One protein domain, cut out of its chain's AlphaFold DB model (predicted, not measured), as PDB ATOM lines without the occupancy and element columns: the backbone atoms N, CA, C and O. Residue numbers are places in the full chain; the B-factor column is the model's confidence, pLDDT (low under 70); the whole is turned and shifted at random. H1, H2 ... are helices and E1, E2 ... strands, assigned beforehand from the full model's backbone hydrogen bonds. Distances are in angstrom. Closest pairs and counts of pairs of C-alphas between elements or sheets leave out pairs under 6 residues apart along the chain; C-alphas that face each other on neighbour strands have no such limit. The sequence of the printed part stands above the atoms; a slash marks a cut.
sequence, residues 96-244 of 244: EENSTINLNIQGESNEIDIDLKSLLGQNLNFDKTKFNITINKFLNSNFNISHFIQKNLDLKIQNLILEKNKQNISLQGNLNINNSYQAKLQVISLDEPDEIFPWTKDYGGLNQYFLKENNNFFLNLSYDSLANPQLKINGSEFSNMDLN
ATOM      1  N   GLU A  96      50.637 -17.310 -38.020       83.06
ATOM      2  CA  GLU A  96      51.469 -17.265 -39.223       83.06
ATOM      3  C   GLU A  96      52.957 -17.088 -38.894       83.06
ATOM      4  O   GLU A  96      53.789 -17.797 -39.460       83.06
ATOM      5  N   GLU A  97      53.293 -16.213 -37.936       85.81
ATOM      6  CA  GLU A  97      54.680 -15.877 -37.574       85.81
ATOM      7  C   GLU A  97      55.484 -17.115 -37.172       85.81
ATOM      8  O   GLU A  97      56.636 -17.282 -37.569       85.81
ATOM      9  N   ASN A  98      54.850 -18.008 -36.411       85.25
ATOM     10  CA  ASN A  98      55.478 -19.221 -35.899       85.25
ATOM     11  C   ASN A  98      54.978 -20.493 -36.589       85.25
ATOM     12  O   ASN A  98      55.357 -21.582 -36.169       85.25
ATOM     13  N   SER A  99      54.127 -20.386 -37.615       87.88
ATOM     14  CA  SER A  99      53.507 -21.531 -38.300       87.88
ATOM     15  C   SER A  99      52.910 -22.559 -37.326       87.88
ATOM     16  O   SER A  99      53.053 -23.771 -37.498       87.88
ATOM     17  N   THR A 100      52.260 -22.086 -36.262       91.00
ATOM     18  CA  THR A 100      51.626 -22.948 -35.259       91.00
ATOM     19  C   THR A 100      50.115 -22.912 -35.385       91.00
ATOM     20  O   THR A 100      49.515 -21.867 -35.620       91.00
ATOM     21  N   ILE A 101      49.487 -24.066 -35.189       93.19
ATOM     22  CA  ILE A 101      48.039 -24.184 -35.071       93.19
ATOM     23  C   ILE A 101      47.707 -24.598 -33.647       93.19
ATOM     24  O   ILE A 101      48.274 -25.562 -33.132       93.19
ATOM     25  N   ASN A 102      46.744 -23.910 -33.050       95.69
ATOM     26  CA  ASN A 102      46.030 -24.361 -31.867       95.69
ATOM     27  C   ASN A 102      44.597 -24.725 -32.280       95.69
ATOM     28  O   ASN A 102      43.826 -23.865 -32.706       95.69
ATOM     29  N   LEU A 103      44.268 -26.010 -32.189       95.88
ATOM     30  CA  LEU A 103      42.942 -26.555 -32.440       95.88
ATOM     31  C   LEU A 103      42.284 -26.884 -31.108       95.88
ATOM     32  O   LEU A 103      42.788 -27.725 -30.369       95.88
ATOM     33  N   ASN A 104      41.131 -26.297 -30.830       97.75
ATOM     34  CA  ASN A 104      40.239 -26.777 -29.782       97.75
ATOM     35  C   ASN A 104      39.076 -27.520 -30.438       97.75
ATOM     36  O   ASN A 104      38.359 -26.924 -31.233       97.75
ATOM     37  N   ILE A 105      38.898 -28.797 -30.115       97.62
ATOM     38  CA  ILE A 105      37.925 -29.702 -30.727       97.62
ATOM     39  C   ILE A 105      36.965 -30.160 -29.634       97.62
ATOM     40  O   ILE A 105      37.366 -30.844 -28.688       97.62
ATOM     41  N   GLN A 106      35.695 -29.793 -29.771       98.44
ATOM     42  CA  GLN A 106      34.641 -30.131 -28.821       98.44
ATOM     43  C   GLN A 106      33.507 -30.837 -29.536       98.44
ATOM     44  O   GLN A 106      33.072 -30.391 -30.594       98.44
ATOM     45  N   GLY A 107      32.998 -31.919 -28.969       98.25
ATOM     46  CA  GLY A 107      31.976 -32.678 -29.664       98.25
ATOM     47  C   GLY A 107      31.483 -33.899 -28.923       98.25
ATOM     48  O   GLY A 107      31.795 -34.130 -27.750       98.25
ATOM     49  N   GLU A 108      30.689 -34.669 -29.648       98.38
ATOM     50  CA  GLU A 108      30.107 -35.912 -29.190       98.38
ATOM     51  C   GLU A 108      29.934 -36.903 -30.340       98.38
ATOM     52  O   GLU A 108      29.973 -36.548 -31.519       98.38
ATOM     53  N   SER A 109      29.775 -38.169 -29.985       97.88
ATOM     54  CA  SER A 109      29.473 -39.233 -30.937       97.88
ATOM     55  C   SER A 109      28.694 -40.343 -30.247       97.88
ATOM     56  O   SER A 109      28.739 -40.441 -29.014       97.88
ATOM     57  N   ASN A 110      27.995 -41.162 -31.028       97.69
ATOM     58  CA  ASN A 110      27.351 -42.371 -30.525       97.69
ATOM     59  C   ASN A 110      27.972 -43.615 -31.173       97.69
ATOM     60  O   ASN A 110      28.566 -43.554 -32.248       97.69
ATOM     61  N   GLU A 111      27.851 -44.738 -30.471       96.12
ATOM     62  CA  GLU A 111      28.329 -46.067 -30.868       96.12
ATOM     63  C   GLU A 111      29.670 -46.031 -31.612       96.12
ATOM     64  O   GLU A 111      29.741 -46.219 -32.832       96.12
ATOM     65  N   ILE A 112      30.743 -45.790 -30.863       96.81
ATOM     66  CA  ILE A 112      32.090 -46.007 -31.376       96.81
ATOM     67  C   ILE A 112      32.415 -47.486 -31.205       96.81
ATOM     68  O   ILE A 112      32.308 -48.018 -30.103       96.81
ATOM     69  N   ASP A 113      32.866 -48.124 -32.274       96.19
ATOM     70  CA  ASP A 113      33.413 -49.474 -32.265       96.19
ATOM     71  C   ASP A 113      34.798 -49.447 -32.918       96.19
ATOM     72  O   ASP A 113      34.928 -49.121 -34.101       96.19
ATOM     73  N   ILE A 114      35.837 -49.726 -32.133       94.62
ATOM     74  CA  ILE A 114      37.233 -49.733 -32.577       94.62
ATOM     75  C   ILE A 114      37.690 -51.183 -32.645       94.62
ATOM     76  O   ILE A 114      37.687 -51.896 -31.635       94.62
ATOM     77  N   ASP A 115      38.117 -51.616 -33.827       93.81
ATOM     78  CA  ASP A 115      38.625 -52.968 -34.008       93.81
ATOM     79  C   ASP A 115      40.000 -53.106 -33.361       93.81
ATOM     80  O   ASP A 115      41.011 -52.605 -33.854       93.81
ATOM     81  N   LEU A 116      40.018 -53.816 -32.237       90.81
ATOM     82  CA  LEU A 116      41.225 -54.219 -31.532       90.81
ATOM     83  C   LEU A 116      41.322 -55.744 -31.447       90.81
ATOM     84  O   LEU A 116      42.077 -56.250 -30.621       90.81
ATOM     85  N   LYS A 117      40.612 -56.507 -32.294       88.25
ATOM     86  CA  LYS A 117      40.601 -57.981 -32.223       88.25
ATOM     87  C   LYS A 117      41.984 -58.597 -32.319       88.25
ATOM     88  O   LYS A 117      42.269 -59.568 -31.627       88.25
ATOM     89  N   SER A 118      42.846 -58.023 -33.150       87.00
ATOM     90  CA  SER A 118      44.229 -58.476 -33.308       87.00
ATOM     91  C   SER A 118      45.075 -58.298 -32.043       87.00
ATOM     92  O   SER A 118      46.048 -59.024 -31.870       87.00
ATOM     93  N   LEU A 119      44.711 -57.356 -31.167       85.12
ATOM     94  CA  LEU A 119      45.444 -57.026 -29.943       85.12
ATOM     95  C   LEU A 119      44.790 -57.616 -28.688       85.12
ATOM     96  O   LEU A 119      45.492 -58.052 -27.784       85.12
ATOM     97  N   LEU A 120      43.458 -57.616 -28.627       82.62
ATOM     98  CA  LEU A 120      42.670 -57.901 -27.424       82.62
ATOM     99  C   LEU A 120      41.672 -59.054 -27.611       82.62
ATOM    100  O   LEU A 120      40.860 -59.298 -26.729       82.62
ATOM    101  N   GLY A 121      41.656 -59.720 -28.771       84.88
ATOM    102  CA  GLY A 121      40.678 -60.770 -29.093       84.88
ATOM    103  C   GLY A 121      39.257 -60.259 -29.370       84.88
ATOM    104  O   GLY A 121      38.382 -61.028 -29.762       84.88
ATOM    105  N   GLN A 122      39.020 -58.957 -29.214       87.88
ATOM    106  CA  GLN A 122      37.718 -58.321 -29.370       87.88
ATOM    107  C   GLN A 122      37.821 -56.816 -29.644       87.88
ATOM    108  O   GLN A 122      38.888 -56.215 -29.521       87.88
ATOM    109  N   ASN A 123      36.693 -56.205 -30.003       91.12
ATOM    110  CA  ASN A 123      36.614 -54.770 -30.234       91.12
ATOM    111  C   ASN A 123      36.513 -53.982 -28.922       91.12
ATOM    112  O   ASN A 123      36.031 -54.484 -27.902       91.12
ATOM    113  N   LEU A 124      36.906 -52.713 -28.977       92.38
ATOM    114  CA  LEU A 124      36.635 -51.738 -27.932       92.38
ATOM    115  C   LEU A 124      35.472 -50.847 -28.364       92.38
ATOM    116  O   LEU A 124      35.608 -50.054 -29.291       92.38
ATOM    117  N   ASN A 125      34.343 -50.971 -27.667       94.50
ATOM    118  CA  ASN A 125      33.117 -50.263 -28.012       94.50
ATOM    119  C   ASN A 125      32.562 -49.394 -26.877       94.50
ATOM    120  O   ASN A 125      32.528 -49.809 -25.711       94.50
ATOM    121  N   PHE A 126      32.057 -48.222 -27.259       96.50
ATOM    122  CA  PHE A 126      31.455 -47.211 -26.393       96.50
ATOM    123  C   PHE A 126      30.104 -46.772 -26.957       96.50
ATOM    124  O   PHE A 126      29.985 -46.515 -28.151       96.50
ATOM    125  N   ASP A 127      29.105 -46.639 -26.090       97.38
ATOM    126  CA  ASP A 127      27.740 -46.272 -26.468       97.38
ATOM    127  C   ASP A 127      27.651 -44.790 -26.842       97.38
ATOM    128  O   ASP A 127      26.970 -44.425 -27.799       97.38
ATOM    129  N   LYS A 128      28.355 -43.932 -26.093       97.81
ATOM    130  CA  LYS A 128      28.444 -42.490 -26.347       97.81
ATOM    131  C   LYS A 128      29.804 -41.952 -25.960       97.81
ATOM    132  O   LYS A 128      30.456 -42.466 -25.054       97.81
ATOM    133  N   THR A 129      30.190 -40.848 -26.581       97.81
ATOM    134  CA  THR A 129      31.377 -40.092 -26.184       97.81
ATOM    135  C   THR A 129      31.082 -38.609 -26.140       97.81
ATOM    136  O   THR A 129      30.381 -38.108 -27.016       97.81
ATOM    137  N   LYS A 130      31.689 -37.893 -25.198       98.19
ATOM    138  CA  LYS A 130      31.800 -36.433 -25.205       98.19
ATOM    139  C   LYS A 130      33.256 -36.059 -25.039       98.19
ATOM    140  O   LYS A 130      33.920 -36.590 -24.154       98.19
ATOM    141  N   PHE A 131      33.756 -35.148 -25.857       98.00
ATOM    142  CA  PHE A 131      35.171 -34.805 -25.857       98.00
ATOM    143  C   PHE A 131      35.396 -33.302 -25.961       98.00
ATOM    144  O   PHE A 131      34.634 -32.568 -26.585       98.00
ATOM    145  N   ASN A 132      36.473 -32.863 -25.324       98.31
ATOM    146  CA  ASN A 132      37.053 -31.539 -25.423       98.31
ATOM    147  C   ASN A 132      38.578 -31.704 -25.396       98.31
ATOM    148  O   ASN A 132      39.171 -32.027 -24.358       98.31
ATOM    149  N   ILE A 133      39.195 -31.550 -26.562       97.75
ATOM    150  CA  ILE A 133      40.610 -31.823 -26.802       97.75
ATOM    151  C   ILE A 133      41.241 -30.579 -27.410       97.75
ATOM    152  O   ILE A 133      40.716 -29.999 -28.355       97.75
ATOM    153  N   THR A 134      42.397 -30.184 -26.893       97.44
ATOM    154  CA  THR A 134      43.232 -29.154 -27.508       97.44
ATOM    155  C   THR A 134      44.443 -29.801 -28.156       97.44
ATOM    156  O   THR A 134      45.085 -30.652 -27.544       97.44
ATOM    157  N   ILE A 135      44.776 -29.386 -29.371       95.50
ATOM    158  CA  ILE A 135      45.970 -29.806 -30.096       95.50
ATOM    159  C   ILE A 135      46.753 -28.556 -30.471       95.50
ATOM    160  O   ILE A 135      46.248 -27.713 -31.206       95.50
ATOM    161  N   ASN A 136      47.995 -28.455 -30.011       94.69
ATOM    162  CA  ASN A 136      48.962 -27.511 -30.551       94.69
ATOM    163  C   ASN A 136      49.904 -28.255 -31.492       94.69
ATOM    164  O   ASN A 136      50.471 -29.289 -31.130       94.69
ATOM    165  N   LYS A 137      50.073 -27.728 -32.701       92.12
ATOM    166  CA  LYS A 137      50.920 -28.318 -33.732       92.12
ATOM    167  C   LYS A 137      51.793 -27.248 -34.358       92.12
ATOM    168  O   LYS A 137      51.285 -26.236 -34.830       92.12
ATOM    169  N   PHE A 138      53.095 -27.502 -34.430       89.31
ATOM    170  CA  PHE A 138      53.979 -26.742 -35.312       89.31
ATOM    171  C   PHE A 138      53.943 -27.353 -36.717       89.31
ATOM    172  O   PHE A 138      54.209 -28.555 -36.889       89.31
ATOM    173  N   LEU A 139      53.603 -26.527 -37.704       85.56
ATOM    174  CA  LEU A 139      53.655 -26.843 -39.122       85.56
ATOM    175  C   LEU A 139      55.017 -26.411 -39.662       85.56
ATOM    176  O   LEU A 139      55.317 -25.226 -39.752       85.56
ATOM    177  N   ASN A 140      55.861 -27.373 -40.022       77.88
ATOM    178  CA  ASN A 140      57.079 -27.058 -40.764       77.88
ATOM    179  C   ASN A 140      56.770 -26.943 -42.268       77.88
ATOM    180  O   ASN A 140      55.703 -27.341 -42.731       77.88
ATOM    181  N   SER A 141      57.734 -26.458 -43.049       72.50
ATOM    182  CA  SER A 141      57.611 -26.337 -44.510       72.50
ATOM    183  C   SER A 141      57.355 -27.664 -45.243       72.50
ATOM    184  O   SER A 141      56.895 -27.648 -46.379       72.50
ATOM    185  N   ASN A 142      57.614 -28.805 -44.596       70.56
ATOM    186  CA  ASN A 142      57.393 -30.154 -45.129       70.56
ATOM    187  C   ASN A 142      56.143 -30.816 -44.529       70.56
ATOM    188  O   ASN A 142      56.046 -32.048 -44.496       70.56
ATOM    189  N   PHE A 143      55.220 -30.026 -43.980       76.25
ATOM    190  CA  PHE A 143      54.048 -30.562 -43.317       76.25
ATOM    191  C   PHE A 143      53.191 -31.368 -44.299       76.25
ATOM    192  O   PHE A 143      52.798 -30.892 -45.361       76.25
ATOM    193  N   ASN A 144      52.878 -32.600 -43.900       76.81
ATOM    194  CA  ASN A 144      51.921 -33.455 -44.575       76.81
ATOM    195  C   ASN A 144      50.790 -33.763 -43.595       76.81
ATOM    196  O   ASN A 144      51.042 -34.216 -42.476       76.81
ATOM    197  N   ILE A 145      49.551 -33.550 -44.030       77.62
ATOM    198  CA  ILE A 145      48.356 -33.836 -43.238       77.62
ATOM    199  C   ILE A 145      48.281 -35.303 -42.797       77.62
ATOM    200  O   ILE A 145      47.834 -35.583 -41.688       77.62
ATOM    201  N   SER A 146      48.814 -36.241 -43.591       77.75
ATOM    202  CA  SER A 146      48.901 -37.659 -43.206       77.75
ATOM    203  C   SER A 146      49.778 -37.890 -41.973       77.75
ATOM    204  O   SER A 146      49.678 -38.922 -41.317       77.75
ATOM    205  N   HIS A 147      50.646 -36.934 -41.648       80.50
ATOM    206  CA  HIS A 147      51.562 -36.964 -40.515       80.50
ATOM    207  C   HIS A 147      51.145 -35.982 -39.416       80.50
ATOM    208  O   HIS A 147      51.962 -35.632 -38.569       80.50
ATOM    209  N   PHE A 148      49.884 -35.536 -39.391       81.62
ATOM    210  CA  PHE A 148      49.415 -34.543 -38.421       81.62
ATOM    211  C   PHE A 148      49.668 -34.953 -36.962       81.62
ATOM    212  O   PHE A 148      50.024 -34.115 -36.141       81.62
ATOM    213  N   ILE A 149      49.557 -36.245 -36.649       80.44
ATOM    214  CA  ILE A 149      49.762 -36.784 -35.293       80.44
ATOM    215  C   ILE A 149      51.251 -37.125 -35.025       80.44
ATOM    216  O   ILE A 149      51.624 -37.532 -33.930       80.44
ATOM    217  N   GLN A 150      52.151 -36.935 -35.996       79.88
ATOM    218  CA  GLN A 150      53.581 -37.227 -35.847       79.88
ATOM    219  C   GLN A 150      54.379 -35.964 -35.507       79.88
ATOM    220  O   GLN A 150      54.272 -34.988 -36.243       79.88
ATOM    221  N   LYS A 151      55.256 -36.036 -34.487       84.44
ATOM    222  CA  LYS A 151      56.221 -35.001 -34.030       84.44
ATOM    223  C   LYS A 151      55.646 -33.584 -33.861       84.44
ATOM    224  O   LYS A 151      54.659 -33.188 -34.457       84.44
ATOM    225  N   ASN A 152      56.296 -32.747 -33.071       89.50
ATOM    226  CA  ASN A 152      55.859 -31.381 -32.767       89.50
ATOM    227  C   ASN A 152      54.353 -31.239 -32.470       89.50
ATOM    228  O   ASN A 152      53.689 -30.393 -33.077       89.50
ATOM    229  N   LEU A 153      53.823 -32.138 -31.639       92.25
ATOM    230  CA  LEU A 153      52.412 -32.267 -31.282       92.25
ATOM    231  C   LEU A 153      52.275 -32.200 -29.764       92.25
ATOM    232  O   LEU A 153      52.769 -33.082 -29.063       92.25
ATOM    233  N   ASP A 154      51.514 -31.225 -29.283       95.19
ATOM    234  CA  ASP A 154      51.075 -31.168 -27.895       95.19
ATOM    235  C   ASP A 154      49.556 -31.333 -27.852       95.19
ATOM    236  O   ASP A 154      48.799 -30.425 -28.194       95.19
ATOM    237  N   LEU A 155      49.099 -32.505 -27.433       96.19
ATOM    238  CA  LEU A 155      47.694 -32.832 -27.253       96.19
ATOM    239  C   LEU A 155      47.335 -32.751 -25.769       96.19
ATOM    240  O   LEU A 155      48.032 -33.291 -24.912       96.19
ATOM    241  N   LYS A 156      46.209 -32.112 -25.460       97.69
ATOM    242  CA  LYS A 156      45.618 -32.048 -24.123       97.69
ATOM    243  C   LYS A 156      44.171 -32.517 -24.185       97.69
ATOM    244  O   LYS A 156      43.327 -31.857 -24.786       97.69
ATOM    245  N   ILE A 157      43.876 -33.619 -23.511       97.38
ATOM    246  CA  ILE A 157      42.514 -34.078 -23.249       97.38
ATOM    247  C   ILE A 157      42.021 -33.282 -22.044       97.38
ATOM    248  O   ILE A 157      42.367 -33.599 -20.905       97.38
ATOM    249  N   GLN A 158      41.273 -32.204 -22.292       94.94
ATOM    250  CA  GLN A 158      40.690 -31.404 -21.212       94.94
ATOM    251  C   GLN A 158      39.592 -32.198 -20.507       94.94
ATOM    252  O   GLN A 158      39.501 -32.185 -19.284       94.94
ATOM    253  N   ASN A 159      38.773 -32.888 -21.301       93.25
ATOM    254  CA  ASN A 159      37.763 -33.816 -20.828       93.25
ATOM    255  C   ASN A 159      37.416 -34.802 -21.948       93.25
ATOM    256  O   ASN A 159      37.125 -34.382 -23.067       93.25
ATOM    257  N   LEU A 160      37.410 -36.094 -21.649       97.69
ATOM    258  CA  LEU A 160      36.853 -37.134 -22.505       97.69
ATOM    259  C   LEU A 160      35.985 -38.034 -21.633       97.69
ATOM    260  O   LEU A 160      36.482 -38.665 -20.711       97.69
ATOM    261  N   ILE A 161      34.691 -38.080 -21.916       97.62
ATOM    262  CA  ILE A 161      33.732 -38.935 -21.222       97.62
ATOM    263  C   ILE A 161      33.284 -40.000 -22.208       97.62
ATOM    264  O   ILE A 161      32.786 -39.672 -23.283       97.62
ATOM    265  N   LEU A 162      33.456 -41.259 -21.834       97.19
ATOM    266  CA  LEU A 162      33.009 -42.428 -22.578       97.19
ATOM    267  C   LEU A 162      31.882 -43.092 -21.781       97.19
ATOM    268  O   LEU A 162      32.056 -43.370 -20.599       97.19
ATOM    269  N   GLU A 163      30.736 -43.340 -22.406       96.75
ATOM    270  CA  GLU A 163      29.628 -44.100 -21.819       96.75
ATOM    271  C   GLU A 163      29.691 -45.534 -22.347       96.75
ATOM    272  O   GLU A 163      29.776 -45.750 -23.558       96.75
ATOM    273  N   LYS A 164      29.643 -46.521 -21.453       94.94
ATOM    274  CA  LYS A 164      29.512 -47.938 -21.800       94.94
ATOM    275  C   LYS A 164      28.618 -48.627 -20.787       94.94
ATOM    276  O   LYS A 164      28.839 -48.492 -19.590       94.94
ATOM    277  N   ASN A 165      27.614 -49.370 -21.248       90.44
ATOM    278  CA  ASN A 165      26.670 -50.079 -20.381       90.44
ATOM    279  C   ASN A 165      26.019 -49.147 -19.336       90.44
ATOM    280  O   ASN A 165      25.777 -49.550 -18.202       90.44
ATOM    281  N   LYS A 166      25.718 -47.896 -19.729       89.62
ATOM    282  CA  LYS A 166      25.188 -46.813 -18.867       89.62
ATOM    283  C   LYS A 166      26.142 -46.318 -17.771       89.62
ATOM    284  O   LYS A 166      25.702 -45.618 -16.860       89.62
ATOM    285  N   GLN A 167      27.426 -46.650 -17.859       91.94
ATOM    286  CA  GLN A 167      28.455 -46.208 -16.925       91.94
ATOM    287  C   GLN A 167      29.409 -45.241 -17.624       91.94
ATOM    288  O   GLN A 167      29.785 -45.446 -18.778       91.94
ATOM    289  N   ASN A 168      29.790 -44.174 -16.922       94.62
ATOM    290  CA  ASN A 168      30.705 -43.165 -17.443       94.62
ATOM    291  C   ASN A 168      32.143 -43.479 -17.031       94.62
ATOM    292  O   ASN A 168      32.432 -43.682 -15.851       94.62
ATOM    293  N   ILE A 169      33.047 -43.409 -18.000       96.44
ATOM    294  CA  ILE A 169      34.493 -43.407 -17.815       96.44
ATOM    295  C   ILE A 169      34.987 -42.019 -18.214       96.44
ATOM    296  O   ILE A 169      34.772 -41.580 -19.342       96.44
ATOM    297  N   SER A 170      35.639 -41.317 -17.295       97.25
ATOM    298  CA  SER A 170      36.210 -39.993 -17.549       97.25
ATOM    299  C   SER A 170      37.716 -40.095 -17.740       97.25
ATOM    300  O   SER A 170      38.401 -40.779 -16.984       97.25
ATOM    301  N   LEU A 171      38.235 -39.409 -18.750       97.62
ATOM    302  CA  LEU A 171      39.641 -39.392 -19.109       97.62
ATOM    303  C   LEU A 171      40.134 -37.950 -19.205       97.62
ATOM    304  O   LEU A 171      39.487 -37.079 -19.795       97.62
ATOM    305  N   GLN A 172      41.316 -37.711 -18.648       97.50
ATOM    306  CA  GLN A 172      42.043 -36.449 -18.750       97.50
ATOM    307  C   GLN A 172      43.522 -36.741 -18.927       97.50
ATOM    308  O   GLN A 172      44.045 -37.705 -18.375       97.50
ATOM    309  N   GLY A 173      44.226 -35.916 -19.689       97.12
ATOM    310  CA  GLY A 173      45.623 -36.208 -19.954       97.12
ATOM    311  C   GLY A 173      46.281 -35.271 -20.938       97.12
ATOM    312  O   GLY A 173      45.668 -34.355 -21.487       97.12
ATOM    313  N   ASN A 174      47.557 -35.526 -21.167       96.81
ATOM    314  CA  ASN A 174      48.359 -34.807 -22.129       96.81
ATOM    315  C   ASN A 174      49.352 -35.747 -22.807       96.81
ATOM    316  O   ASN A 174      49.884 -36.670 -22.193       96.81
ATOM    317  N   LEU A 175      49.629 -35.463 -24.069       95.06
ATOM    318  CA  LEU A 175      50.620 -36.135 -24.887       95.06
ATOM    319  C   LEU A 175      51.473 -35.058 -25.548       95.06
ATOM    320  O   LEU A 175      50.951 -34.164 -26.201       95.06
ATOM    321  N   ASN A 176      52.778 -35.141 -25.353       94.50
ATOM    322  CA  ASN A 176      53.772 -34.279 -25.961       94.50
ATOM    323  C   ASN A 176      54.676 -35.164 -26.822       94.50
ATOM    324  O   ASN A 176      55.327 -36.080 -26.314       94.50
ATOM    325  N   ILE A 177      54.674 -34.917 -28.126       91.00
ATOM    326  CA  ILE A 177      55.540 -35.580 -29.095       91.00
ATOM    327  C   ILE A 177      56.381 -34.489 -29.736       91.00
ATOM    328  O   ILE A 177      55.924 -33.829 -30.658       91.00
ATOM    329  N   ASN A 178      57.612 -34.306 -29.281       86.12
ATOM    330  CA  ASN A 178      58.585 -33.375 -29.850       86.12
ATOM    331  C   ASN A 178      59.839 -34.167 -30.271       86.12
ATOM    332  O   ASN A 178      59.732 -35.196 -30.940       86.12
ATOM    333  N   ASN A 179      61.031 -33.722 -29.866       83.69
ATOM    334  CA  ASN A 179      62.249 -34.543 -29.908       83.69
ATOM    335  C   ASN A 179      62.265 -35.624 -28.808       83.69
ATOM    336  O   ASN A 179      63.153 -36.471 -28.780       83.69
ATOM    337  N   SER A 180      61.279 -35.585 -27.914       87.69
ATOM    338  CA  SER A 180      61.003 -36.542 -26.851       87.69
ATOM    339  C   SER A 180      59.518 -36.902 -26.842       87.69
ATOM    340  O   SER A 180      58.700 -36.217 -27.459       87.69
ATOM    341  N   TYR A 181      59.177 -37.976 -26.134       90.75
ATOM    342  CA  TYR A 181      57.808 -38.446 -25.968       90.75
ATOM    343  C   TYR A 181      57.447 -38.403 -24.490       90.75
ATOM    344  O   TYR A 181      58.099 -39.049 -23.666       90.75
ATOM    345  N   GLN A 182      56.403 -37.656 -24.154       94.31
ATOM    346  CA  GLN A 182      55.864 -37.605 -22.801       94.31
ATOM    347  C   GLN A 182      54.356 -37.778 -22.848       94.31
ATOM    348  O   GLN A 182      53.671 -37.110 -23.617       94.31
ATOM    349  N   ALA A 183      53.825 -38.652 -22.007       95.44
ATOM    350  CA  ALA A 183      52.396 -38.889 -21.910       95.44
ATOM    351  C   ALA A 183      51.978 -38.960 -20.446       95.44
ATOM    352  O   ALA A 183      52.689 -39.522 -19.612       95.44
ATOM    353  N   LYS A 184      50.816 -38.396 -20.135       96.75
ATOM    354  CA  LYS A 184      50.107 -38.589 -18.871       96.75
ATOM    355  C   LYS A 184      48.636 -38.797 -19.182       96.75
ATOM    356  O   LYS A 184      48.060 -38.022 -19.940       96.75
ATOM    357  N   LEU A 185      48.036 -39.815 -18.590       97.50
ATOM    358  CA  LEU A 185      46.618 -40.111 -18.723       97.50
ATOM    359  C   LEU A 185      46.077 -40.512 -17.358       97.50
ATOM    360  O   LEU A 185      46.651 -41.361 -16.687       97.50
ATOM    361  N   GLN A 186      44.970 -39.912 -16.965       96.81
ATOM    362  CA  GLN A 186      44.164 -40.335 -15.839       96.81
ATOM    363  C   GLN A 186      42.841 -40.867 -16.376       96.81
ATOM    364  O   GLN A 186      42.193 -40.207 -17.188       96.81
ATOM    365  N   VAL A 187      42.455 -42.049 -15.911       96.75
ATOM    366  CA  VAL A 187      41.168 -42.690 -16.180       96.75
ATOM    367  C   VAL A 187      40.426 -42.812 -14.858       96.75
ATOM    368  O   VAL A 187      41.011 -43.227 -13.858       96.75
ATOM    369  N   ILE A 188      39.153 -42.438 -14.860       95.94
ATOM    370  CA  ILE A 188      38.282 -42.442 -13.690       95.94
ATOM    371  C   ILE A 188      37.001 -43.186 -14.054       95.94
ATOM    372  O   ILE A 188      36.351 -42.834 -15.039       95.94
ATOM    373  N   SER A 189      36.609 -44.168 -13.250       95.25
ATOM    374  CA  SER A 189      35.301 -44.821 -13.339       95.25
ATOM    375  C   SER A 189      34.619 -44.868 -11.975       95.25
ATOM    376  O   SER A 189      35.279 -44.864 -10.936       95.25
ATOM    377  N   LEU A 190      33.286 -44.880 -11.979       92.38
ATOM    378  CA  LEU A 190      32.486 -45.073 -10.763       92.38
ATOM    379  C   LEU A 190      32.451 -46.548 -10.363       92.38
ATOM    380  O   LEU A 190      32.656 -46.894  -9.202       92.38
ATOM    381  N   ASP A 191      32.229 -47.401 -11.355       91.38
ATOM    382  CA  ASP A 191      32.152 -48.841 -11.188       91.38
ATOM    383  C   ASP A 191      33.502 -49.501 -11.471       91.38
ATOM    384  O   ASP A 191      34.429 -48.888 -12.026       91.38
ATOM    385  N   GLU A 192      33.607 -50.762 -11.064       91.69
ATOM    386  CA  GLU A 192      34.797 -51.566 -11.296       91.69
ATOM    387  C   GLU A 192      35.066 -51.688 -12.807       91.69
ATOM    388  O   GLU A 192      34.164 -52.049 -13.569       91.69
ATOM    389  N   PRO A 193      36.299 -51.420 -13.272       92.25
ATOM    390  CA  PRO A 193      36.673 -51.579 -14.678       92.25
ATOM    391  C   PRO A 193      36.265 -52.927 -15.291       92.25
ATOM    392  O   PRO A 193      35.834 -52.971 -16.443       92.25
ATOM    393  N   ASP A 194      36.333 -54.010 -14.515       92.25
ATOM    394  CA  ASP A 194      35.946 -55.358 -14.951       92.25
ATOM    395  C   ASP A 194      34.427 -55.601 -14.997       92.25
ATOM    396  O   ASP A 194      33.981 -56.628 -15.510       92.25
ATOM    397  N   GLU A 195      33.605 -54.694 -14.473       92.00
ATOM    398  CA  GLU A 195      32.154 -54.685 -14.708       92.00
ATOM    399  C   GLU A 195      31.811 -53.950 -16.006       92.00
ATOM    400  O   GLU A 195      30.918 -54.369 -16.748       92.00
ATOM    401  N   ILE A 196      32.571 -52.901 -16.325       92.38
ATOM    402  CA  ILE A 196      32.432 -52.149 -17.576       92.38
ATOM    403  C   ILE A 196      32.921 -52.984 -18.768       92.38
ATOM    404  O   ILE A 196      32.299 -52.995 -19.838       92.38
ATOM    405  N   PHE A 197      34.015 -53.724 -18.577       90.94
ATOM    406  CA  PHE A 197      34.664 -54.556 -19.588       90.94
ATOM    407  C   PHE A 197      34.802 -56.020 -19.130       90.94
ATOM    408  O   PHE A 197      35.912 -56.478 -18.913       90.94
ATOM    409  N   PRO A 198      33.718 -56.815 -19.036       89.81
ATOM    410  CA  PRO A 198      33.766 -58.149 -18.415       89.81
ATOM    411  C   PRO A 198      34.768 -59.144 -19.010       89.81
ATOM    412  O   PRO A 198      35.268 -60.019 -18.308       89.81
ATOM    413  N   TRP A 199      35.058 -59.004 -20.300       88.44
ATOM    414  CA  TRP A 199      35.995 -59.829 -21.060       88.44
ATOM    415  C   TRP A 199      37.453 -59.712 -20.596       88.44
ATOM    416  O   TRP A 199      38.266 -60.590 -20.866       88.44
ATOM    417  N   THR A 200      37.815 -58.647 -19.879       89.00
ATOM    418  CA  THR A 200      39.181 -58.445 -19.370       89.00
ATOM    419  C   THR A 200      39.556 -59.486 -18.324       89.00
ATOM    420  O   THR A 200      40.740 -59.744 -18.115       89.00
ATOM    421  N   LYS A 201      38.561 -60.111 -17.683       88.25
ATOM    422  CA  LYS A 201      38.753 -61.178 -16.693       88.25
ATOM    423  C   LYS A 201      39.468 -62.391 -17.287       88.25
ATOM    424  O   LYS A 201      40.244 -63.024 -16.575       88.25
ATOM    425  N   ASP A 202      39.301 -62.646 -18.586       86.44
ATOM    426  CA  ASP A 202      40.015 -63.711 -19.305       86.44
ATOM    427  C   ASP A 202      41.526 -63.424 -19.434       86.44
ATOM    428  O   ASP A 202      42.318 -64.330 -19.684       86.44
ATOM    429  N   TYR A 203      41.935 -62.173 -19.192       84.50
ATOM    430  CA  TYR A 203      43.317 -61.683 -19.219       84.50
ATOM    431  C   TYR A 203      43.820 -61.250 -17.831       84.50
ATOM    432  O   TYR A 203      44.748 -60.452 -17.716       84.50
ATOM    433  N   GLY A 204      43.196 -61.748 -16.758       86.50
ATOM    434  CA  GLY A 204      43.570 -61.431 -15.375       86.50
ATOM    435  C   GLY A 204      42.888 -60.193 -14.782       86.50
ATOM    436  O   GLY A 204      43.096 -59.903 -13.606       86.50
ATOM    437  N   GLY A 205      42.041 -59.501 -15.550       90.69
ATOM    438  CA  GLY A 205      41.254 -58.354 -15.093       90.69
ATOM    439  C   GLY A 205      42.028 -57.032 -15.066       90.69
ATOM    440  O   GLY A 205      43.248 -56.978 -14.903       90.69
ATOM    441  N   LEU A 206      41.294 -55.933 -15.222       91.06
ATOM    442  CA  LEU A 206      41.764 -54.555 -15.138       91.06
ATOM    443  C   LEU A 206      41.742 -54.012 -13.713       91.06
ATOM    444  O   LEU A 206      42.515 -53.100 -13.421       91.06
ATOM    445  N   ASN A 207      40.898 -54.552 -12.826       91.69
ATOM    446  CA  ASN A 207      40.717 -54.022 -11.471       91.69
ATOM    447  C   ASN A 207      42.047 -53.883 -10.706       91.69
ATOM    448  O   ASN A 207      42.231 -52.923  -9.964       91.69
ATOM    449  N   GLN A 208      43.002 -54.789 -10.938       89.38
ATOM    450  CA  GLN A 208      44.336 -54.773 -10.322       89.38
ATOM    451  C   GLN A 208      45.187 -53.534 -10.657       89.38
ATOM    452  O   GLN A 208      46.113 -53.208  -9.918       89.38
ATOM    453  N   TYR A 209      44.888 -52.838 -11.756       91.56
ATOM    454  CA  TYR A 209      45.618 -51.640 -12.177       91.56
ATOM    455  C   TYR A 209      44.982 -50.345 -11.661       91.56
ATOM    456  O   TYR A 209      45.575 -49.278 -11.813       91.56
ATOM    457  N   PHE A 210      43.796 -50.410 -11.053       94.25
ATOM    458  CA  PHE A 210      43.076 -49.238 -10.567       94.25
ATOM    459  C   PHE A 210      43.192 -49.103  -9.045       94.25
ATOM    460  O   PHE A 210      43.080 -50.071  -8.296       94.25
ATOM    461  N   LEU A 211      43.379 -47.872  -8.574       94.31
ATOM    462  CA  LEU A 211      43.277 -47.510  -7.163       94.31
ATOM    463  C   LEU A 211      41.834 -47.129  -6.837       94.31
ATOM    464  O   LEU A 211      41.213 -46.376  -7.583       94.31
ATOM    465  N   LYS A 212      41.306 -47.612  -5.710       93.56
ATOM    466  CA  LYS A 212      39.963 -47.256  -5.238       93.56
ATOM    467  C   LYS A 212      40.043 -46.149  -4.191       93.56
ATOM    468  O   LYS A 212      40.558 -46.373  -3.099       93.56
ATOM    469  N   GLU A 213      39.481 -44.984  -4.493       91.38
ATOM    470  CA  GLU A 213      39.420 -43.834  -3.584       91.38
ATOM    471  C   GLU A 213      38.061 -43.132  -3.705       91.38
ATOM    472  O   GLU A 213      37.552 -42.940  -4.804       91.38
ATOM    473  N   ASN A 214      37.453 -42.715  -2.589       85.19
ATOM    474  CA  ASN A 214      36.213 -41.917  -2.585       85.19
ATOM    475  C   ASN A 214      35.095 -42.456  -3.510       85.19
ATOM    476  O   ASN A 214      34.464 -41.684  -4.232       85.19
ATOM    477  N   ASN A 215      34.861 -43.774  -3.491       88.75
ATOM    478  CA  ASN A 215      33.899 -44.492  -4.347       88.75
ATOM    479  C   ASN A 215      34.161 -44.407  -5.862       88.75
ATOM    480  O   ASN A 215      33.271 -44.720  -6.641       88.75
ATOM    481  N   ASN A 216      35.365 -44.018  -6.273       93.62
ATOM    482  CA  ASN A 216      35.811 -44.052  -7.658       93.62
ATOM    483  C   ASN A 216      37.025 -44.975  -7.799       93.62
ATOM    484  O   ASN A 216      37.770 -45.217  -6.842       93.62
ATOM    485  N   PHE A 217      37.242 -45.444  -9.018       96.00
ATOM    486  CA  PHE A 217      38.420 -46.177  -9.446       96.00
ATOM    487  C   PHE A 217      39.276 -45.274 -10.329       96.00
ATOM    488  O   PHE A 217      38.775 -44.661 -11.272       96.00
ATOM    489  N   PHE A 218      40.573 -45.206 -10.037       96.44
ATOM    490  CA  PHE A 218      41.535 -44.346 -10.715       96.44
ATOM    491  C   PHE A 218      42.673 -45.162 -11.315       96.44
ATOM    492  O   PHE A 218      43.302 -45.960 -10.624       96.44
ATOM    493  N   LEU A 219      43.004 -44.889 -12.571       96.31
ATOM    494  CA  LEU A 219      44.220 -45.368 -13.214       96.31
ATOM    495  C   LEU A 219      45.010 -44.165 -13.717       96.31
ATOM    496  O   LEU A 219      44.530 -43.405 -14.555       96.31
ATOM    497  N   ASN A 220      46.236 -44.009 -13.229       96.56
ATOM    498  CA  ASN A 220      47.164 -42.992 -13.703       96.56
ATOM    499  C   ASN A 220      48.279 -43.661 -14.508       96.56
ATOM    500  O   ASN A 220      49.060 -44.440 -13.968       96.56
ATOM    501  N   LEU A 221      48.383 -43.326 -15.787       96.31
ATOM    502  CA  LEU A 221      49.459 -43.745 -16.673       96.31
ATOM    503  C   LEU A 221      50.388 -42.565 -16.924       96.31
ATOM    504  O   LEU A 221      49.935 -41.447 -17.180       96.31
ATOM    505  N   SER A 222      51.695 -42.802 -16.889       95.38
ATOM    506  CA  SER A 222      52.662 -41.801 -17.333       95.38
ATOM    507  C   SER A 222      53.879 -42.419 -18.001       95.38
ATOM    508  O   SER A 222      54.284 -43.528 -17.668       95.38
ATOM    509  N   TYR A 223      54.454 -41.689 -18.947       94.06
ATOM    510  CA  TYR A 223      55.668 -42.053 -19.663       94.06
ATOM    511  C   TYR A 223      56.471 -40.784 -19.953       94.06
ATOM    512  O   TYR A 223      55.887 -39.759 -20.314       94.06
ATOM    513  N   ASP A 224      57.793 -40.846 -19.808       91.56
ATOM    514  CA  ASP A 224      58.695 -39.738 -20.126       91.56
ATOM    515  C   ASP A 224      60.015 -40.268 -20.694       91.56
ATOM    516  O   ASP A 224      60.841 -40.820 -19.969       91.56
ATOM    517  N   SER A 225      60.234 -40.071 -21.995       90.25
ATOM    518  CA  SER A 225      61.430 -40.576 -22.669       90.25
ATOM    519  C   SER A 225      62.732 -39.881 -22.248       90.25
ATOM    520  O   SER A 225      63.798 -40.376 -22.602       90.25
ATOM    521  N   LEU A 226      62.680 -38.726 -21.569       85.19
ATOM    522  CA  LEU A 226      63.871 -37.965 -21.162       85.19
ATOM    523  C   LEU A 226      64.329 -38.285 -19.740       85.19
ATOM    524  O   LEU A 226      65.530 -38.284 -19.480       85.19
ATOM    525  N   ALA A 227      63.391 -38.517 -18.822       78.31
ATOM    526  CA  ALA A 227      63.709 -38.749 -17.414       78.31
ATOM    527  C   ALA A 227      63.985 -40.231 -17.120       78.31
ATOM    528  O   ALA A 227      65.051 -40.581 -16.621       78.31
ATOM    529  N   ASN A 228      63.020 -41.099 -17.430       77.38
ATOM    530  CA  ASN A 228      63.144 -42.551 -17.332       77.38
ATOM    531  C   ASN A 228      62.175 -43.165 -18.359       77.38
ATOM    532  O   ASN A 228      60.964 -43.073 -18.132       77.38
ATOM    533  N   PRO A 229      62.664 -43.752 -19.472       84.56
ATOM    534  CA  PRO A 229      61.849 -44.217 -20.596       84.56
ATOM    535  C   PRO A 229      61.094 -45.513 -20.261       84.56
ATOM    536  O   PRO A 229      61.257 -46.544 -20.909       84.56
ATOM    537  N   GLN A 230      60.252 -45.457 -19.237       86.00
ATOM    538  CA  GLN A 230      59.458 -46.556 -18.719       86.00
ATOM    539  C   GLN A 230      58.027 -46.087 -18.480       86.00
ATOM    540  O   GLN A 230      57.782 -44.957 -18.046       86.00
ATOM    541  N   LEU A 231      57.073 -46.969 -18.770       90.38
ATOM    542  CA  LEU A 231      55.682 -46.755 -18.396       90.38
ATOM    543  C   LEU A 231      55.568 -46.830 -16.872       90.38
ATOM    544  O   LEU A 231      56.122 -47.731 -16.243       90.38
ATOM    545  N   LYS A 232      54.822 -45.903 -16.282       92.81
ATOM    546  CA  LYS A 232      54.436 -45.953 -14.875       92.81
ATOM    547  C   LYS A 232      52.931 -46.083 -14.754       92.81
ATOM    548  O   LYS A 232      52.201 -45.306 -15.373       92.81
ATOM    549  N   ILE A 233      52.498 -47.016 -13.916       92.44
ATOM    550  CA  ILE A 233      51.104 -47.223 -13.527       92.44
ATOM    551  C   ILE A 233      50.978 -46.796 -12.066       92.44
ATOM    552  O   ILE A 233      51.677 -47.311 -11.199       92.44
ATOM    553  N   ASN A 234      50.130 -45.805 -11.795       92.31
ATOM    554  CA  ASN A 234      49.913 -45.226 -10.465       92.31
ATOM    555  C   ASN A 234      51.207 -44.783  -9.756       92.31
ATOM    556  O   ASN A 234      51.327 -44.857  -8.538       92.31
ATOM    557  N   GLY A 235      52.186 -44.306 -10.531       88.50
ATOM    558  CA  GLY A 235      53.486 -43.844 -10.033       88.50
ATOM    559  C   GLY A 235      54.542 -44.942  -9.878       88.50
ATOM    560  O   GLY A 235      55.728 -44.617  -9.812       88.50
ATOM    561  N   SER A 236      54.142 -46.214  -9.903       88.12
ATOM    562  CA  SER A 236      55.048 -47.362  -9.885       88.12
ATOM    563  C   SER A 236      55.540 -47.689 -11.287       88.12
ATOM    564  O   SER A 236      54.777 -47.640 -12.252       88.12
ATOM    565  N   GLU A 237      56.824 -48.018 -11.406       86.44
ATOM    566  CA  GLU A 237      57.403 -48.487 -12.663       86.44
ATOM    567  C   GLU A 237      56.740 -49.795 -13.079       86.44
ATOM    568  O   GLU A 237      56.628 -50.736 -12.295       86.44
ATOM    569  N   PHE A 238      56.288 -49.835 -14.327       80.00
ATOM    570  CA  PHE A 238      55.812 -51.053 -14.944       80.00
ATOM    571  C   PHE A 238      57.028 -51.828 -15.456       80.00
ATOM    572  O   PHE A 238      57.443 -51.681 -16.606       80.00
ATOM    573  N   SER A 239      57.665 -52.591 -14.572       66.25
ATOM    574  CA  SER A 239      58.736 -53.512 -14.940       66.25
ATOM    575  C   SER A 239      58.123 -54.807 -15.480       66.25
ATOM    576  O   SER A 239      57.302 -55.421 -14.810       66.25
ATOM    577  N   ASN A 240      58.494 -55.155 -16.719       49.59
ATOM    578  CA  ASN A 240      58.178 -56.374 -17.478       49.59
ATOM    579  C   ASN A 240      57.136 -57.326 -16.861       49.59
ATOM    580  O   ASN A 240      57.433 -58.061 -15.919       49.59
ATOM    581  N   MET A 241      55.975 -57.448 -17.516       43.78
ATOM    582  CA  MET A 241      55.348 -58.768 -17.590       43.78
ATOM    583  C   MET A 241      56.366 -59.701 -18.256       43.78
ATOM    584  O   MET A 241      56.813 -59.416 -19.368       43.78
ATOM    585  N   ASP A 242      56.748 -60.782 -17.578       35.50
ATOM    586  CA  ASP A 242      57.312 -61.951 -18.252       35.50
ATOM    587  C   ASP A 242      56.244 -62.419 -19.251       35.50
ATOM    588  O   ASP A 242      55.277 -63.085 -18.886       35.50
ATOM    589  N   LEU A 243      56.369 -61.994 -20.508       36.22
ATOM    590  CA  LEU A 243      55.615 -62.535 -21.634       36.22
ATOM    591  C   LEU A 243      56.293 -63.849 -22.052       36.22
ATOM    592  O   LEU A 243      56.859 -63.931 -23.141       36.22
ATOM    593  N   ASN A 244      56.319 -64.828 -21.144       30.38
ATOM    594  CA  ASN A 244      56.646 -66.215 -21.477       30.38
ATOM    595  C   ASN A 244      55.366 -66.967 -21.831       30.38
ATOM    596  O   ASN A 244      54.416 -66.908 -21.018       30.38
TER     597      ASN A 244
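Overview. This is residues 96 to 244 of the 244 residues of an uncharacterized protein of Campylobacter jejuni (UniProt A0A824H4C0). One large, twisted antiparallel sheet is the main body, and E1 and E2, side by side at one edge, bend sharply so that their ends fold away from the rest, with little H1 at the tip. E6 and E8 share the far side of E7, H2 and H3 lie at one end of the sheet, and residues 142 to 147 stick out. The printed part has 149 residues, with three named helices and eight named strands in the order E1 H1 E2 E3 E4 E5 H2 H3 E6 E7 E8, mostly strand. It is only just compact, close to loose, with a radius of gyration of the C-alphas of 17.4 A and spans of 51 by 37 by 35 A.

Along the chain. E1, residues 100 to 114, begins at C-alpha 100 (51.626, -22.948, -35.259), bends by 112 degrees at residue 111 and is 30.5 A long. H1 is residues 117 to 120. E2, residues 124 to 138, bends by 113 degrees at residue 127 and is 31.3 A long. E3, residues 153 to 164, bends by 63 degrees at residue 158 and is 29.3 A long. E4, residues 167 to 177, is 31.5 A long, and E5, residues 181 to 189, is 26.6 A. H2 is residues 193 to 196, H3 198 to 203 and E6 211 to 213. E7, residues 216 to 224, is 26.4 A long. E8, residues 228 to 233, ends at C-alpha 233 (51.104, -47.223, -13.527).

Arrangement. E1 is an edge strand, antiparallel to E2 at 169 degrees, with N 105 and O 133 at 2.8 A. E2 E3 E4 E5 form a meander, each strand the antiparallel neighbour of the one before, with N 130 and O 161, N 162 and O 169, and N 174 and O 184 each at 2.8 A. E5 and E7 are antiparallel at 176 degrees, with N 187 and O 219 at 2.8 A. E6 E7 E8 form a second meander, with N 211 and O 218 at 2.8 A and N 232 and O 222 at 2.8 A. H2 only grazes the sheet; H1 and H3 are not on it. H2 and H3 are close but not clearly touching, the closest C-alphas being those of Asp 194 and Thr 200, 6.3 A. In H3, 0 of 2 O i to N i+4 pairs but 3 of 3 O i to N i+3 pairs are within hydrogen-bond range; H1 and H2 are too short for an i+4 pair.

Size, cuts and confidence. The C-alphas farthest apart, of Glu 97 and Asp 202, are 53.3 A apart. The printed part has no cut. The link from E2 to E3 is long, with 14 residues. Mean pLDDT of the printed part is 89.3; residues 239 to 244 are under 70.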